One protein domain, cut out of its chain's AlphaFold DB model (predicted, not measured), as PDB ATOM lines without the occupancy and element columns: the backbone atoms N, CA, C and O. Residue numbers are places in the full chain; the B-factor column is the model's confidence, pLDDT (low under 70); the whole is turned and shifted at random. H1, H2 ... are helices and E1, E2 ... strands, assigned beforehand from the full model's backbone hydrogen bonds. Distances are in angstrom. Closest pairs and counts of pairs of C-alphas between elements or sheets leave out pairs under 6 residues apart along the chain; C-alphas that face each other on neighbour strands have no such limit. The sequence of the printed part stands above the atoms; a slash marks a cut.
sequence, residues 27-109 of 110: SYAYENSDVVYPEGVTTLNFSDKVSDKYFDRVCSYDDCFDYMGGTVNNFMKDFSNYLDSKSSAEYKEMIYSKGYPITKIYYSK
ATOM      1  N   SER A  27      46.150  92.090  -0.150       39.75
ATOM      2  CA  SER A  27      47.001  92.159   1.034       39.75
ATOM      3  C   SER A  27      46.071  92.050   2.241       39.75
ATOM      4  O   SER A  27      45.641  93.049   2.810       39.75
ATOM      5  N   TYR A  28      45.719  90.818   2.614       48.94
ATOM      6  CA  TYR A  28      45.380  90.502   3.996       48.94
ATOM      7  C   TYR A  28      46.686  90.630   4.784       48.94
ATOM      8  O   TYR A  28      47.262  89.636   5.225       48.94
ATOM      9  N   ALA A  29      47.232  91.847   4.851       43.56
ATOM     10  CA  ALA A  29      48.255  92.155   5.819       43.56
ATOM     11  C   ALA A  29      47.608  91.797   7.146       43.56
ATOM     12  O   ALA A  29      46.580  92.366   7.500       43.56
ATOM     13  N   TYR A  30      48.143  90.735   7.737       45.38
ATOM     14  CA  TYR A  30      47.822  90.182   9.034       45.38
ATOM     15  C   TYR A  30      47.497  91.347   9.971       45.38
ATOM     16  O   TYR A  30      48.405  92.041  10.426       45.38
ATOM     17  N   GLU A  31      46.204  91.653  10.118       54.56
ATOM     18  CA  GLU A  31      45.761  92.843  10.831       54.56
ATOM     19  C   GLU A  31      46.004  92.515  12.295       54.56
ATOM     20  O   GLU A  31      45.243  91.788  12.934       54.56
ATOM     21  N   ASN A  32      47.165  92.931  12.795       60.66
ATOM     22  CA  ASN A  32      47.545  92.765  14.186       60.66
ATOM     23  C   ASN A  32      46.820  93.836  15.008       60.66
ATOM     24  O   ASN A  32      47.441  94.639  15.692       60.66
ATOM     25  N   SER A  33      45.499  93.869  14.873       67.56
ATOM     26  CA  SER A  33      44.599  94.801  15.523       67.56
ATOM     27  C   SER A  33      43.592  94.025  16.359       67.56
ATOM     28  O   SER A  33      43.159  92.925  15.998       67.56
ATOM     29  N   ASP A  34      43.270  94.565  17.528       84.38
ATOM     30  CA  ASP A  34      42.195  94.034  18.356       84.38
ATOM     31  C   ASP A  34      40.862  94.553  17.828       84.38
ATOM     32  O   ASP A  34      40.689  95.750  17.595       84.38
ATOM     33  N   VAL A  35      39.922  93.635  17.600       89.19
ATOM     34  CA  VAL A  35      38.617  93.954  17.017       89.19
ATOM     35  C   VAL A  35      37.542  93.848  18.084       89.19
ATOM     36  O   VAL A  35      37.339  92.787  18.675       89.19
ATOM     37  N   VAL A  36      36.814  94.942  18.288       90.75
ATOM     38  CA  VAL A  36      35.674  95.020  19.207       90.75
ATOM     39  C   VAL A  36      34.383  95.180  18.414       90.75
ATOM     40  O   VAL A  36      34.331  95.912  17.425       90.75
ATOM     41  N   TYR A  37      33.326  94.516  18.879       91.88
ATOM     42  CA  TYR A  37      31.976  94.578  18.317       91.88
ATOM     43  C   TYR A  37      31.058  95.299  19.310       91.88
ATOM     44  O   TYR A  37      30.492  94.656  20.196       91.88
ATOM     45  N   PRO A  38      30.961  96.635  19.245       90.62
ATOM     46  CA  PRO A  38      30.242  97.382  20.262       90.62
ATOM     47  C   PRO A  38      28.718  97.258  20.106       90.62
ATOM     48  O   PRO A  38      28.175  97.331  19.005       90.62
ATOM     49  N   GLU A  39      28.003  97.149  21.226       90.06
ATOM     50  CA  GLU A  39      26.537  97.117  21.229       90.06
ATOM     51  C   GLU A  39      25.929  98.527  21.348       90.06
ATOM     52  O   GLU A  39      26.212  99.305  22.268       90.06
ATOM     53  N   GLY A  40      25.048  98.870  20.403       89.69
ATOM     54  CA  GLY A  40      24.298 100.132  20.416       89.69
ATOM     55  C   GLY A  40      25.167 101.388  20.286       89.69
ATOM     56  O   GLY A  40      24.778 102.451  20.785       89.69
ATOM     57  N   VAL A  41      26.354 101.269  19.687       93.44
ATOM     58  CA  VAL A  41      27.191 102.410  19.298       93.44
ATOM     59  C   VAL A  41      26.812 102.841  17.886       93.44
ATOM     60  O   VAL A  41      26.619 102.012  16.998       93.44
ATOM     61  N   THR A  42      26.689 104.144  17.679       94.62
ATOM     62  CA  THR A  42      26.397 104.768  16.390       94.62
ATOM     63  C   THR A  42      27.329 105.949  16.162       94.62
ATOM     64  O   THR A  42      27.958 106.437  17.101       94.62
ATOM     65  N   THR A  43      27.390 106.462  14.935       93.12
ATOM     66  CA  THR A  43      28.189 107.658  14.618       93.12
ATOM     67  C   THR A  43      27.821 108.885  15.462       93.12
ATOM     68  O   THR A  43      28.655 109.773  15.622       93.12
ATOM     69  N   LEU A  44      26.612 108.939  16.040       92.69
ATOM     70  CA  LEU A  44      26.162 110.048  16.889       92.69
ATOM     71  C   LEU A  44      26.634 109.944  18.343       92.69
ATOM     72  O   LEU A  44      26.841 110.977  18.969       92.69
ATOM     73  N   ASN A  45      26.774 108.733  18.888       92.88
ATOM     74  CA  ASN A  45      27.128 108.515  20.301       92.88
ATOM     75  C   ASN A  45      28.515 107.879  20.491       92.88
ATOM     76  O   ASN A  45      28.888 107.524  21.608       92.88
ATOM     77  N   PHE A  46      29.272 107.711  19.403       92.44
ATOM     78  CA  PHE A  46      30.572 107.052  19.419       92.44
ATOM     79  C   PHE A  46      31.547 107.717  20.392       92.44
ATOM     80  O   PHE A  46      32.176 107.024  21.184       92.44
ATOM     81  N   SER A  47      31.638 109.048  20.380       88.75
ATOM     82  CA  SER A  47      32.553 109.792  21.254       88.75
ATOM     83  C   SER A  47      32.192 109.705  22.738       88.75
ATOM     84  O   SER A  47      33.083 109.818  23.573       88.75
ATOM     85  N   ASP A  48      30.924 109.452  23.067       88.25
ATOM     86  CA  ASP A  48      30.477 109.252  24.449       88.25
ATOM     87  C   ASP A  48      30.745 107.819  24.936       88.25
ATOM     88  O   ASP A  48      30.956 107.590  26.127       88.25
ATOM     89  N   LYS A  49      30.707 106.839  24.022       86.25
ATOM     90  CA  LYS A  49      30.809 105.407  24.345       86.25
ATOM     91  C   LYS A  49      32.205 104.816  24.174       86.25
ATOM     92  O   LYS A  49      32.481 103.770  24.755       86.25
ATOM     93  N   VAL A  50      33.066 105.451  23.385       82.00
ATOM     94  CA  VAL A  50      34.432 104.995  23.121       82.00
ATOM     95  C   VAL A  50      35.393 106.006  23.735       82.00
ATOM     96  O   VAL A  50      35.649 107.066  23.170       82.00
ATOM     97  N   SER A  51      35.902 105.683  24.927       67.69
ATOM     98  CA  SER A  51      36.846 106.533  25.669       67.69
ATOM     99  C   SER A  51      38.249 106.550  25.065       67.69
ATOM    100  O   SER A  51      39.027 107.474  25.315       67.69
ATOM    101  N   ASP A  52      38.578 105.520  24.289       63.81
ATOM    102  CA  ASP A  52      39.943 105.249  23.869       63.81
ATOM    103  C   ASP A  52      40.275 105.999  22.581       63.81
ATOM    104  O   ASP A  52      39.598 105.880  21.561       63.81
ATOM    105  N   LYS A  53      41.355 106.784  22.625       63.94
ATOM    106  CA  LYS A  53      41.834 107.600  21.496       63.94
ATOM    107  C   LYS A  53      42.673 106.816  20.476       63.94
ATOM    108  O   LYS A  53      43.218 107.434  19.566       63.94
ATOM    109  N   TYR A  54      42.800 105.502  20.645       75.75
ATOM    110  CA  TYR A  54      43.777 104.659  19.946       75.75
ATOM    111  C   TYR A  54      43.120 103.591  19.060       75.75
ATOM    112  O   TYR A  54      43.590 102.459  18.985       75.75
ATOM    113  N   PHE A  55      42.002 103.931  18.415       87.44
ATOM    114  CA  PHE A  55      41.440 103.093  17.358       87.44
ATOM    115  C   PHE A  55      42.024 103.492  15.998       87.44
ATOM    116  O   PHE A  55      42.239 104.673  15.730       87.44
ATOM    117  N   ASP A  56      42.221 102.507  15.131       89.06
ATOM    118  CA  ASP A  56      42.781 102.682  13.789       89.06
ATOM    119  C   ASP A  56      41.698 102.750  12.720       89.06
ATOM    120  O   ASP A  56      41.868 103.397  11.691       89.06
ATOM    121  N   ARG A  57      40.575 102.059  12.936       91.38
ATOM    122  CA  ARG A  57      39.498 101.939  11.949       91.38
ATOM    123  C   ARG A  57      38.165 101.686  12.625       91.38
ATOM    124  O   ARG A  57      38.074 100.972  13.623       91.38
ATOM    125  N   VAL A  58      37.111 102.213  12.014       93.50
ATOM    126  CA  VAL A  58      35.726 101.966  12.418       93.50
ATOM    127  C   VAL A  58      34.925 101.478  11.216       93.50
ATOM    128  O   VAL A  58      35.142 101.950  10.102       93.50
ATOM    129  N   CYS A  59      34.005 100.535  11.428       94.38
ATOM    130  CA  CYS A  59      33.127 100.035  10.372       94.38
ATOM    131  C   CYS A  59      31.646 100.081  10.752       94.38
ATOM    132  O   CYS A  59      31.267  99.832  11.899       94.38
ATOM    133  N   SER A  60      30.818 100.323   9.738       93.50
ATOM    134  CA  SER A  60      29.372 100.130   9.730       93.50
ATOM    135  C   SER A  60      29.072  99.012   8.736       93.50
ATOM    136  O   SER A  60      29.034  99.232   7.528       93.50
ATOM    137  N   TYR A  61      28.874  97.799   9.250       89.94
ATOM    138  CA  TYR A  61      28.773  96.567   8.461       89.94
ATOM    139  C   TYR A  61      30.012  96.325   7.581       89.94
ATOM    140  O   TYR A  61      31.076  96.012   8.123       89.94
ATOM    141  N   ASP A  62      29.863  96.437   6.259       89.31
ATOM    142  CA  ASP A  62      30.919  96.187   5.271       89.31
ATOM    143  C   ASP A  62      31.740  97.446   4.951       89.31
ATOM    144  O   ASP A  62      32.845  97.350   4.415       89.31
ATOM    145  N   ASP A  63      31.228  98.624   5.308       92.19
ATOM    146  CA  ASP A  63      31.861  99.908   5.038       92.19
ATOM    147  C   ASP A  63      32.764 100.314   6.207       92.19
ATOM    148  O   ASP A  63      32.295 100.562   7.321       92.19
ATOM    149  N   CYS A  64      34.068 100.398   5.945       92.69
ATOM    150  CA  CYS A  64      35.099 100.725   6.928       92.69
ATOM    151  C   CYS A  64      35.817 102.034   6.589       92.69
ATOM    152  O   CYS A  64      36.017 102.357   5.416       92.69
ATOM    153  N   PHE A  65      36.244 102.760   7.619       92.50
ATOM    154  CA  PHE A  65      36.904 104.051   7.485       92.50
ATOM    155  C   PHE A  65      38.068 104.168   8.473       92.50
ATOM    156  O   PHE A  65      37.903 103.944   9.675       92.50
ATOM    157  N   ASP A  66      39.248 104.475   7.939       91.75
ATOM    158  CA  ASP A  66      40.504 104.534   8.687       91.75
ATOM    159  C   ASP A  66      40.645 105.875   9.413       91.75
ATOM    160  O   ASP A  66      40.423 106.948   8.841       91.75
ATOM    161  N   TYR A  67      41.041 105.821  10.680       88.88
ATOM    162  CA  TYR A  67      41.294 106.987  11.504       88.88
ATOM    163  C   TYR A  67      42.669 107.577  11.195       88.88
ATOM    164  O   TYR A  67      43.708 107.043  11.568       88.88
ATOM    165  N   MET A  68      42.670 108.736  10.542       84.75
ATOM    166  CA  MET A  68      43.892 109.445  10.138       84.75
ATOM    167  C   MET A  68      44.401 110.432  11.209       84.75
ATOM    168  O   MET A  68      45.221 111.303  10.920       84.75
ATOM    169  N   GLY A  69      43.903 110.326  12.446       81.75
ATOM    170  CA  GLY A  69      44.152 111.288  13.519       81.75
ATOM    171  C   GLY A  69      43.217 112.506  13.490       81.75
ATOM    172  O   GLY A  69      42.434 112.707  12.564       81.75
ATOM    173  N   GLY A  70      43.286 113.335  14.537       85.38
ATOM    174  CA  GLY A  70      42.442 114.524  14.700       85.38
ATOM    175  C   GLY A  70      41.456 114.411  15.864       85.38
ATOM    176  O   GLY A  70      41.789 113.886  16.924       85.38
ATOM    177  N   THR A  71      40.256 114.976  15.706       89.19
ATOM    178  CA  THR A  71      39.185 114.855  16.706       89.19
ATOM    179  C   THR A  71      38.209 113.760  16.291       89.19
ATOM    180  O   THR A  71      37.787 113.695  15.135       89.19
ATOM    181  N   VAL A  72      37.798 112.926  17.250       89.38
ATOM    182  CA  VAL A  72      36.850 111.824  17.015       89.38
ATOM    183  C   VAL A  72      35.535 112.329  16.414       89.38
ATOM    184  O   VAL A  72      34.994 111.705  15.510       89.38
ATOM    185  N   ASN A  73      35.051 113.498  16.845       90.06
ATOM    186  CA  ASN A  73      33.819 114.085  16.311       90.06
ATOM    187  C   ASN A  73      33.928 114.440  14.819       90.06
ATOM    188  O   ASN A  73      32.992 114.183  14.065       90.06
ATOM    189  N   ASN A  74      35.057 115.009  14.377       91.12
ATOM    190  CA  ASN A  74      35.258 115.302  12.955       91.12
ATOM    191  C   ASN A  74      35.372 114.007  12.151       91.12
ATOM    192  O   ASN A  74      34.709 113.869  11.129       91.12
ATOM    193  N   PHE A  75      36.121 113.031  12.665       92.56
ATOM    194  CA  PHE A  75      36.224 111.713  12.048       92.56
ATOM    195  C   PHE A  75      34.857 111.029  11.886       92.56
ATOM    196  O   PHE A  75      34.536 110.552  10.801       92.56
ATOM    197  N   MET A  76      34.008 111.037  12.920       93.44
ATOM    198  CA  MET A  76      32.651 110.475  12.853       93.44
ATOM    199  C   MET A  76      31.757 111.205  11.847       93.44
ATOM    200  O   MET A  76      30.925 110.580  11.181       93.44
ATOM    201  N   LYS A  77      31.932 112.524  11.706       93.00
ATOM    202  CA  LYS A  77      31.230 113.320  10.696       93.00
ATOM    203  C   LYS A  77      31.674 112.940   9.283       93.00
ATOM    204  O   LYS A  77      30.823 112.720   8.425       93.00
ATOM    205  N   ASP A  78      32.976 112.820   9.054       94.00
ATOM    206  CA  ASP A  78      33.527 112.423   7.755       94.00
ATOM    207  C   ASP A  78      33.119 110.993   7.394       94.00
ATOM    208  O   ASP A  78      32.703 110.737   6.262       94.00
ATOM    209  N   PHE A  79      33.124 110.087   8.372       94.56
ATOM    210  CA  PHE A  79      32.639 108.729   8.176       94.56
ATOM    211  C   PHE A  79      31.143 108.697   7.836       94.56
ATOM    212  O   PHE A  79      30.738 107.997   6.911       94.56
ATOM    213  N   SER A  80      30.319 109.505   8.510       93.81
ATOM    214  CA  SER A  80      28.888 109.614   8.184       93.81
ATOM    215  C   SER A  80      28.673 110.123   6.754       93.81
ATOM    216  O   SER A  80      27.883 109.540   6.019       93.81
ATOM    217  N   ASN A  81      29.438 111.128   6.313       93.31
ATOM    218  CA  ASN A  81      29.386 111.622   4.931       93.31
ATOM    219  C   ASN A  81      29.813 110.548   3.912       93.31
ATOM    220  O   ASN A  81      29.251 110.452   2.817       93.31
ATOM    221  N   TYR A  82      30.814 109.734   4.255       93.81
ATOM    222  CA  TYR A  82      31.229 108.601   3.433       93.81
ATOM    223  C   TYR A  82      30.101 107.570   3.299       93.81
ATOM    224  O   TYR A  82      29.768 107.178   2.179       93.81
ATOM    225  N   LEU A  83      29.458 107.191   4.405       93.44
ATOM    226  CA  LEU A  83      28.321 106.268   4.402       93.44
ATOM    227  C   LEU A  83      27.122 106.839   3.640       93.44
ATOM    228  O   LEU A  83      26.480 106.116   2.874       93.44
ATOM    229  N   ASP A  84      26.870 108.143   3.753       92.19
ATOM    230  CA  ASP A  84      25.882 108.836   2.930       92.19
ATOM    231  C   ASP A  84      26.211 108.691   1.438       92.19
ATOM    232  O   ASP A  84      25.322 108.451   0.624       92.19
ATOM    233  N   SER A  85      27.477 108.778   1.026       91.62
ATOM    234  CA  SER A  85      27.839 108.611  -0.392       91.62
ATOM    235  C   SER A  85      27.573 107.198  -0.938       91.62
ATOM    236  O   SER A  85      27.435 107.023  -2.150       91.62
ATOM    237  N   LYS A  86      27.481 106.196  -0.053       89.19
ATOM    238  CA  LYS A  86      27.257 104.777  -0.380       89.19
ATOM    239  C   LYS A  86      25.801 104.338  -0.228       89.19
ATOM    240  O   LYS A  86      25.374 103.384  -0.871       89.19
ATOM    241  N   SER A  87      25.049 105.033   0.616       87.81
ATOM    242  CA  SER A  87      23.688 104.673   1.005       87.81
ATOM    243  C   SER A  87      22.636 105.143  -0.001       87.81
ATOM    244  O   SER A  87      22.750 106.226  -0.582       87.81
ATOM    245  N   SER A  88      21.548 104.380  -0.142       88.31
ATOM    246  CA  SER A  88      20.345 104.848  -0.843       88.31
ATOM    247  C   SER A  88      19.665 105.980  -0.064       88.31
ATOM    248  O   SER A  88      19.828 106.093   1.150       88.31
ATOM    249  N   ALA A  89      18.883 106.823  -0.746       87.12
ATOM    250  CA  ALA A  89      18.143 107.907  -0.093       87.12
ATOM    251  C   ALA A  89      17.187 107.385   0.998       87.12
ATOM    252  O   ALA A  89      17.174 107.914   2.104       87.12
ATOM    253  N   GLU A  90      16.477 106.290   0.720       85.06
ATOM    254  CA  GLU A  90      15.563 105.634   1.667       85.06
ATOM    255  C   GLU A  90      16.288 105.175   2.942       85.06
ATOM    256  O   GLU A  90      15.824 105.410   4.057       85.06
ATOM    257  N   TYR A  91      17.470 104.565   2.797       83.31
ATOM    258  CA  TYR A  91      18.263 104.115   3.942       83.31
ATOM    259  C   TYR A  91      18.766 105.292   4.785       83.31
ATOM    260  O   TYR A  91      18.747 105.225   6.016       83.31
ATOM    261  N   LYS A  92      19.152 106.401   4.138       85.19
ATOM    262  CA  LYS A  92      19.540 107.631   4.841       85.19
ATOM    263  C   LYS A  92      18.391 108.179   5.666       85.19
ATOM    264  O   LYS A  92      18.592 108.461   6.838       85.19
ATOM    265  N   GLU A  93      17.190 108.282   5.103       83.25
ATOM    266  CA  GLU A  93      16.016 108.787   5.829       83.25
ATOM    267  C   GLU A  93      15.710 107.956   7.083       83.25
ATOM    268  O   GLU A  93      15.381 108.509   8.136       83.25
ATOM    269  N   MET A  94      15.900 106.635   7.012       82.19
ATOM    270  CA  MET A  94      15.710 105.740   8.156       82.19
ATOM    271  C   MET A  94      16.763 105.920   9.261       82.19
ATOM    272  O   MET A  94      16.459 105.699  10.439       82.19
ATOM    273  N   ILE A  95      17.994 106.294   8.905       83.94
ATOM    274  CA  ILE A  95      19.154 106.289   9.817       83.94
ATOM    275  C   ILE A  95      19.598 107.687  10.245       83.94
ATOM    276  O   ILE A  95      20.224 107.821  11.297       83.94
ATOM    277  N   TYR A  96      19.198 108.738   9.530       71.56
ATOM    278  CA  TYR A  96      19.613 110.122   9.773       71.56
ATOM    279  C   TYR A  96      19.397 110.578  11.225       71.56
ATOM    280  O   TYR A  96      20.236 111.264  11.799       71.56
ATOM    281  N   SER A  97      18.298 110.147  11.857       77.75
ATOM    282  CA  SER A  97      17.979 110.498  13.252       77.75
ATOM    283  C   SER A  97      18.693 109.647  14.309       77.75
ATOM    284  O   SER A  97      18.733 110.034  15.474       77.75
ATOM    285  N   LYS A  98      19.235 108.483  13.930       84.44
ATOM    286  CA  LYS A  98      19.836 107.500  14.853       84.44
ATOM    287  C   LYS A  98      21.359 107.405  14.728       84.44
ATOM    288  O   LYS A  98      22.019 106.929  15.654       84.44
ATOM    289  N   GLY A  99      21.913 107.888  13.617       89.88
ATOM    290  CA  GLY A  99      23.308 107.680  13.251       89.88
ATOM    291  C   GLY A  99      23.546 106.274  12.716       89.88
ATOM    292  O   GLY A  99      22.810 105.334  13.025       89.88
ATOM    293  N   TYR A 100      24.596 106.127  11.917       93.69
ATOM    294  CA  TYR A 100      24.966 104.831  11.365       93.69
ATOM    295  C   TYR A 100      25.490 103.915  12.473       93.69
ATOM    296  O   TYR A 100      26.280 104.376  13.302       93.69
ATOM    297  N   PRO A 101      25.066 102.643  12.525       93.75
ATOM    298  CA  PRO A 101      25.539 101.712  13.538       93.75
ATOM    299  C   PRO A 101      27.026 101.422  13.345       93.75
ATOM    300  O   PRO A 101      27.479 101.152  12.236       93.75
ATOM    301  N   ILE A 102      27.774 101.425  14.440       94.88
ATOM    302  CA  ILE A 102      29.163 100.986  14.443       94.88
ATOM    303  C   ILE A 102      29.181  99.514  14.820       94.88
ATOM    304  O   ILE A 102      28.806  99.153  15.930       94.88
ATOM    305  N   THR A 103      29.593  98.659  13.891       95.00
ATOM    306  CA  THR A 103      29.581  97.205  14.085       95.00
ATOM    307  C   THR A 103      30.955  96.647  14.422       95.00
ATOM    308  O   THR A 103      31.032  95.560  14.992       95.00
ATOM    309  N   LYS A 104      32.034  97.359  14.069       93.94
ATOM    310  CA  LYS A 104      33.418  96.965  14.365       93.94
ATOM    311  C   LYS A 104      34.278  98.183  14.667       93.94
ATOM    312  O   LYS A 104      34.174  99.198  13.976       93.94
ATOM    313  N   ILE A 105      35.160  98.043  15.646       92.62
ATOM    314  CA  ILE A 105      36.239  98.987  15.940       92.62
ATOM    315  C   ILE A 105      37.538  98.193  15.976       92.62
ATOM    316  O   ILE A 105      37.601  97.155  16.630       92.62
ATOM    317  N   TYR A 106      38.542  98.678  15.260       91.06
ATOM    318  CA  TYR A 106      39.878  98.104  15.214       91.06
ATOM    319  C   TYR A 106      40.812  98.980  16.040       91.06
ATOM    320  O   TYR A 106      40.860 100.192  15.826       91.06
ATOM    321  N   TYR A 107      41.554  98.368  16.952       88.31
ATOM    322  CA  TYR A 107      42.555  99.015  17.793       88.31
ATOM    323  C   TYR A 107      43.945  98.518  17.423       88.31
ATOM    324  O   TYR A 107      44.111  97.332  17.130       88.31
ATOM    325  N   SER A 108      44.938  99.401  17.487       79.88
ATOM    326  CA  SER A 108      46.338  98.992  17.397       79.88
ATOM    327  C   SER A 108      46.654  98.043  18.551       79.88
ATOM    328  O   SER A 108      46.326  98.347  19.697       79.88
ATOM    329  N   LYS A 109      47.282  96.897  18.265       69.19
ATOM    330  CA  LYS A 109      47.907  96.094  19.323       69.19
ATOM    331  C   LYS A 109      49.228  96.739  19.720       69.19
ATOM    332  O   LYS A 109      50.034  97.045  18.840       69.19
TER     333      LYS A 109
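Overview. This is residues 27 to 109 of the 110 residues of an uncharacterized protein of Clostridium sp. CAG:533 (UniProt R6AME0). A small four-stranded antiparallel sheet, strongly twisted, has the long helix H2 over one face, slantwise across its E2 and E3 side, and no named helix on its other face. The short helix H1 sits by the first residues of H2, while H3 lies off the sheet near the other end of H2, so that H3 and the far end of E4 mark the two ends of the long axis. The printed part has 83 residues with three named helices and four named strands, in the order E1 H1 E2 E3 H2 H3 E4; the sheet's order is E1 E4 E2 E3, and the class is mixed, helices and strands. The whole is compact, with a radius of gyration of the C-alphas of 12.6 A, and spans 37 by 30 by 24 A.

Arrangement. E1, residues 33 to 36, is an edge strand, antiparallel to E4, residues 104 to 108, at 147 degrees; N 34 and O 107 are 2.9 A apart, within hydrogen-bond range. E4 is also antiparallel to E2, residues 55 to 60, at 168 degrees, with N 106 and O 57 at 2.9 A. E2 and E3, residues 63 to 66, form a hairpin, with N 60 and O 63 at 2.8 A; E3 is the other edge strand. The sheet is strongly twisted, only just, with C-alphas up to 4.0 A off its best plane. Two split strand-helix-strand units, pairs of strands that run the same way with another strand between them, have right-handed crossovers: E1, H1, E2, where H1 is residues 46 to 49, and E3, H2, H3, E4, where H2 is residues 72 to 86 and H3 residues 89 to 95. H2 makes two layers with the sheet, at a height of 9.3 A over it. It lies over E3 and, only just, over E2 with 3 C-alphas, slantwise to the strands, at 36 degrees to E3 on the local plane. The closest C-alphas of E3 and H2, those of Phe 65 and Phe 79, are 6.4 A apart. H1 is not on the sheet and only just touches H2, with 3 pairs of C-alphas within 8 A; the closest are those of Ser 47 and Val 72, 6.4 A. H3, also not on the sheet, is close to H2 but not clearly touching, the closest C-alphas being those of Asp 84 and Lys 92, 6.7 A. In H2 and H3 every O i to N i+4 pair is within hydrogen-bond range; H1 is too short for such a pair.

Along the chain. E1 begins at C-alpha 33, (44.599, 94.801, 15.523), and is 9.7 A long; H1 follows with 5.2 A. E2 measures 14.6 A and E3 10.5 A. H2 runs 21.1 A from C-alpha 72 at (36.850, 111.824, 17.015). H3 is 10.1 A long, and E4, 13.4 A, ends at C-alpha 108, (46.338, 98.992, 17.397).

Size, cuts and confidence. The two C-alphas farthest apart, those of Glu 90 and Lys 109, are 38.1 A apart. The printed part has no cut and no long link. Its mean pLDDT is 85.0; residues 27 to 33, 51 to 53 and 109 are under 70.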